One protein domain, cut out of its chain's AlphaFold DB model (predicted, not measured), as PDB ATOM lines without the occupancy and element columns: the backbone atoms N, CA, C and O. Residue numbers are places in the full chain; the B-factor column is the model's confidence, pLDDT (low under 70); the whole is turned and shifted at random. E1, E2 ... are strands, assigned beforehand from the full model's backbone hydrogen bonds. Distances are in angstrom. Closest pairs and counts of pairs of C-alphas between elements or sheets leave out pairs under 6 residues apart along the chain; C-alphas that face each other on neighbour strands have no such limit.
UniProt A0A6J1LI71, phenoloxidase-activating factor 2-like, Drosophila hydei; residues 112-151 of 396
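This is residues 112 to 151 of the 396 residues of the protein "phenoloxidase-activating factor 2-like" of Drosophila hydei (UniProt A0A6J1LI71). With little regular structure, this is a flat piece mostly of loops: a two-stranded ribbon of E1 and E3 at one side, strand E2 set off at the other, and loops 116 to 127 and 133 to 142 bridging them. The printed part has 40 residues, with no named helix and three strands, E1, E2, E3; the class is all strand, though named elements hold only 14 residues. The sheet, E1 - E3, is antiparallel. The whole is compact, radius of gyration of the C-alphas 9.9 A, spanning 25 by 22 by 10 A.

E1, residues 112 to 115, begins at C-alpha 112 (166.328, 190.720, 191.261) and measures 10.1 A. E2, residues 128 to 132, measures 12.8 A. E3, residues 143 to 147, measures 12.6 A and ends at C-alpha 147 (164.227, 189.172, 197.235).

E1 and E3 are antiparallel neighbours, 131 degrees between their directions. C-alphas 115 and 143 face each other at 4.2 A. N 144 and O 114, 2.9 A apart, are within hydrogen-bond range. E2 is apart from E1 and E3 and pairs with no named strand; residues 124 to 125 pair antiparallel with its residues 128 to 129.

The C-alphas farthest apart, of Asn 134 and Ala 149, are 27.7 A apart. The printed part has no cut. The link from E1 to E2 is long. No printed residue is under pLDDT 70.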
ATOM      1  N   ILE A 112     165.650 191.045 192.514       91.81
ATOM      2  CA  ILE A 112     166.328 190.720 191.261       91.81
ATOM      3  C   ILE A 112     165.696 189.501 190.591       91.81
ATOM      4  O   ILE A 112     165.085 188.657 191.252       91.81
ATOM      5  N   CYS A 113     165.850 189.405 189.271       91.56
ATOM      6  CA  CYS A 113     165.478 188.207 188.528       91.56
ATOM      7  C   CYS A 113     166.455 187.063 188.830       91.56
ATOM      8  O   CYS A 113     167.665 187.206 188.653       91.56
ATOM      9  N   VAL A 114     165.925 185.919 189.263       91.19
ATOM     10  CA  VAL A 114     166.678 184.665 189.430       91.19
ATOM     11  C   VAL A 114     165.884 183.501 188.853       91.19
ATOM     12  O   VAL A 114     164.656 183.558 188.779       91.19
ATOM     13  N   LYS A 115     166.570 182.417 188.476       91.56
ATOM     14  CA  LYS A 115     165.928 181.161 188.057       91.56
ATOM     15  C   LYS A 115     164.906 180.703 189.107       91.56
ATOM     16  O   LYS A 115     165.191 180.794 190.301       91.56
ATOM     17  N   HIS A 116     163.748 180.180 188.684       90.38
ATOM     18  CA  HIS A 116     162.654 179.780 189.600       90.38
ATOM     19  C   HIS A 116     163.142 178.938 190.785       90.38
ATOM     20  O   HIS A 116     162.816 179.207 191.935       90.38
ATOM     21  N   TRP A 117     163.970 177.933 190.521       89.69
ATOM     22  CA  TRP A 117     164.477 177.021 191.548       89.69
ATOM     23  C   TRP A 117     165.479 177.640 192.529       89.69
ATOM     24  O   TRP A 117     165.730 177.027 193.561       89.69
ATOM     25  N   ASN A 118     165.982 178.848 192.268       91.12
ATOM     26  CA  ASN A 118     166.888 179.561 193.169       91.12
ATOM     27  C   ASN A 118     166.149 180.478 194.158       91.12
ATOM     28  O   ASN A 118     166.801 181.124 194.973       91.12
ATOM     29  N   CYS A 119     164.815 180.564 194.114       90.44
ATOM     30  CA  CYS A 119     164.029 181.387 195.037       90.44
ATOM     31  C   CYS A 119     163.184 180.523 195.991       90.44
ATOM     32  O   CYS A 119     162.580 179.539 195.562       90.44
ATOM     33  N   GLN A 120     163.111 180.884 197.279       85.50
ATOM     34  CA  GLN A 120     162.402 180.088 198.302       85.50
ATOM     35  C   GLN A 120     160.895 179.938 198.027       85.50
ATOM     36  O   GLN A 120     160.351 178.834 198.112       85.50
ATOM     37  N   ASP A 121     160.231 181.040 197.678       77.06
ATOM     38  CA  ASP A 121     158.768 181.169 197.721       77.06
ATOM     39  C   ASP A 121     158.094 180.809 196.393       77.06
ATOM     40  O   ASP A 121     157.267 181.552 195.862       77.06
ATOM     41  N   GLN A 122     158.459 179.663 195.815       80.44
ATOM     42  CA  GLN A 122     157.896 179.243 194.533       80.44
ATOM     43  C   GLN A 122     156.748 178.253 194.661       80.44
ATOM     44  O   GLN A 122     156.783 177.289 195.431       80.44
ATOM     45  N   LYS A 123     155.731 178.460 193.815       76.56
ATOM     46  CA  LYS A 123     154.596 177.548 193.680       76.56
ATOM     47  C   LYS A 123     155.089 176.198 193.162       76.56
ATOM     48  O   LYS A 123     155.512 176.075 192.012       76.56
ATOM     49  N   LYS A 124     154.972 175.174 194.007       81.00
ATOM     50  CA  LYS A 124     155.174 173.778 193.623       81.00
ATOM     51  C   LYS A 124     153.840 173.040 193.603       81.00
ATOM     52  O   LYS A 124     153.035 173.178 194.521       81.00
ATOM     53  N   LYS A 125     153.615 172.217 192.581       83.00
ATOM     54  CA  LYS A 125     152.492 171.274 192.504       83.00
ATOM     55  C   LYS A 125     153.064 169.870 192.377       83.00
ATOM     56  O   LYS A 125     153.856 169.624 191.473       83.00
ATOM     57  N   GLN A 126     152.689 168.966 193.286       82.69
ATOM     58  CA  GLN A 126     153.238 167.599 193.336       82.69
ATOM     59  C   GLN A 126     154.782 167.588 193.334       82.69
ATOM     60  O   GLN A 126     155.410 166.855 192.579       82.69
ATOM     61  N   ASN A 127     155.387 168.460 194.151       84.81
ATOM     62  CA  ASN A 127     156.840 168.649 194.261       84.81
ATOM     63  C   ASN A 127     157.565 169.143 192.983       84.81
ATOM     64  O   ASN A 127     158.791 169.143 192.939       84.81
ATOM     65  N   LYS A 128     156.836 169.609 191.959       88.31
ATOM     66  CA  LYS A 128     157.397 170.206 190.735       88.31
ATOM     67  C   LYS A 128     157.113 171.700 190.659       88.31
ATOM     68  O   LYS A 128     156.029 172.132 191.054       88.31
ATOM     69  N   TYR A 129     158.054 172.475 190.128       90.38
ATOM     70  CA  TYR A 129     157.856 173.900 189.842       90.38
ATOM     71  C   TYR A 129     156.776 174.089 188.768       90.38
ATOM     72  O   TYR A 129     156.595 173.228 187.906       90.38
ATOM     73  N   VAL A 130     156.040 175.197 188.817       90.81
ATOM     74  CA  VAL A 130     155.003 175.514 187.824       90.81
ATOM     75  C   VAL A 130     155.416 176.750 187.037       90.81
ATOM     76  O   VAL A 130     155.535 177.831 187.607       90.81
ATOM     77  N   ILE A 131     155.597 176.590 185.727       92.44
ATOM     78  CA  ILE A 131     155.966 177.665 184.803       92.44
ATOM     79  C   ILE A 131     154.732 178.069 183.996       92.44
ATOM     80  O   ILE A 131     154.277 177.323 183.130       92.44
ATOM     81  N   ASP A 132     154.176 179.251 184.262       92.00
ATOM     82  CA  ASP A 132     153.069 179.785 183.462       92.00
ATOM     83  C   ASP A 132     153.602 180.567 182.262       92.00
ATOM     84  O   ASP A 132     154.098 181.687 182.382       92.00
ATOM     85  N   LEU A 133     153.481 179.970 181.078       92.75
ATOM     86  CA  LEU A 133     153.928 180.569 179.825       92.75
ATOM     87  C   LEU A 133     153.016 181.709 179.354       92.75
ATOM     88  O   LEU A 133     153.402 182.445 178.443       92.75
ATOM     89  N   ASN A 134     151.826 181.862 179.934       91.81
ATOM     90  CA  ASN A 134     150.850 182.883 179.547       91.81
ATOM     91  C   ASN A 134     150.854 184.086 180.490       91.81
ATOM     92  O   ASN A 134     150.266 185.115 180.153       91.81
ATOM     93  N   ALA A 135     151.470 183.950 181.665       86.62
ATOM     94  CA  ALA A 135     151.586 185.042 182.608       86.62
ATOM     95  C   ALA A 135     152.509 186.137 182.040       86.62
ATOM     96  O   ALA A 135     153.553 185.820 181.452       86.62
ATOM     97  N   PRO A 136     152.163 187.425 182.215       81.56
ATOM     98  CA  PRO A 136     153.126 188.491 181.992       81.56
ATOM     99  C   PRO A 136     154.287 188.292 182.970       81.56
ATOM    100  O   PRO A 136     154.066 188.014 184.149       81.56
ATOM    101  N   ASN A 137     155.520 188.410 182.481       76.81
ATOM    102  CA  ASN A 137     156.696 188.278 183.327       76.81
ATOM    103  C   ASN A 137     157.624 189.477 183.113       76.81
ATOM    104  O   ASN A 137     157.908 189.851 181.976       76.81
ATOM    105  N   ASN A 138     158.051 190.083 184.220       86.62
ATOM    106  CA  ASN A 138     159.033 191.170 184.229       86.62
ATOM    107  C   ASN A 138     160.465 190.631 184.092       86.62
ATOM    108  O   ASN A 138     161.375 191.377 183.745       86.62
ATOM    109  N   CYS A 139     160.649 189.339 184.371       90.25
ATOM    110  CA  CYS A 139     161.877 188.594 184.142       90.25
ATOM    111  C   CYS A 139     161.732 187.671 182.929       90.25
ATOM    112  O   CYS A 139     160.657 187.554 182.326       90.25
ATOM    113  N   HIS A 140     162.807 186.952 182.596       92.19
ATOM    114  CA  HIS A 140     162.691 185.803 181.706       92.19
ATOM    115  C   HIS A 140     161.629 184.826 182.248       92.19
ATOM    116  O   HIS A 140     161.435 184.703 183.450       92.19
ATOM    117  N   TYR A 141     160.919 184.098 181.387       92.25
ATOM    118  CA  TYR A 141     159.786 183.268 181.824       92.25
ATOM    119  C   TYR A 141     160.194 182.059 182.703       92.25
ATOM    120  O   TYR A 141     159.376 181.545 183.462       92.25
ATOM    121  N   LEU A 142     161.469 181.652 182.635       93.19
ATOM    122  CA  LEU A 142     162.124 180.699 183.554       93.19
ATOM    123  C   LEU A 142     162.752 181.359 184.797       93.19
ATOM    124  O   LEU A 142     163.440 180.701 185.579       93.19
ATOM    125  N   GLU A 143     162.491 182.640 185.003       92.31
ATOM    126  CA  GLU A 143     162.927 183.408 186.159       92.31
ATOM    127  C   GLU A 143     161.729 184.009 186.896       92.31
ATOM    128  O   GLU A 143     160.614 184.137 186.372       92.31
ATOM    129  N   VAL A 144     161.996 184.397 188.135       89.81
ATOM    130  CA  VAL A 144     161.058 185.044 189.041       89.81
ATOM    131  C   VAL A 144     161.748 186.207 189.745       89.81
ATOM    132  O   VAL A 144     162.954 186.174 189.998       89.81
ATOM    133  N   CYS A 145     160.969 187.230 190.084       90.94
ATOM    134  CA  CYS A 145     161.415 188.285 190.980       90.94
ATOM    135  C   CYS A 145     161.589 187.744 192.388       90.94
ATOM    136  O   CYS A 145     160.607 187.379 193.034       90.94
ATOM    137  N   CYS A 146     162.829 187.720 192.860       91.00
ATOM    138  CA  CYS A 146     163.165 187.213 194.178       91.00
ATOM    139  C   CYS A 146     163.850 188.292 195.007       91.00
ATOM    140  O   CYS A 146     164.727 189.010 194.519       91.00
ATOM    141  N   ASN A 147     163.463 188.391 196.279       91.75
ATOM    142  CA  ASN A 147     164.227 189.172 197.235       91.75
ATOM    143  C   ASN A 147     165.587 188.491 197.454       91.75
ATOM    144  O   ASN A 147     165.651 187.277 197.630       91.75
ATOM    145  N   THR A 148     166.665 189.267 197.470       90.12
ATOM    146  CA  THR A 148     168.032 188.773 197.702       90.12
ATOM    147  C   THR A 148     168.173 187.939 198.979       90.12
ATOM    148  O   THR A 148     168.891 186.943 198.968       90.12
ATOM    149  N   ALA A 149     167.423 188.253 200.040       90.69
ATOM    150  CA  ALA A 149     167.388 187.467 201.278       90.69
ATOM    151  C   ALA A 149     166.729 186.078 201.124       90.69
ATOM    152  O   ALA A 149     166.867 185.224 201.997       90.69
ATOM    153  N   GLN A 150     166.002 185.845 200.029       90.94
ATOM    154  CA  GLN A 150     165.281 184.605 199.725       90.94
ATOM    155  C   GLN A 150     165.950 183.773 198.623       90.94
ATOM    156  O   GLN A 150     165.407 182.751 198.194       90.94
ATOM    157  N   ILE A 151     167.124 184.191 198.153       90.94
ATOM    158  CA  ILE A 151     167.886 183.416 197.182       90.94
ATOM    159  C   ILE A 151     168.516 182.222 197.899       90.94
ATOM    160  O   ILE A 151     169.130 182.363 198.957       90.94
TER     161      ILE A 151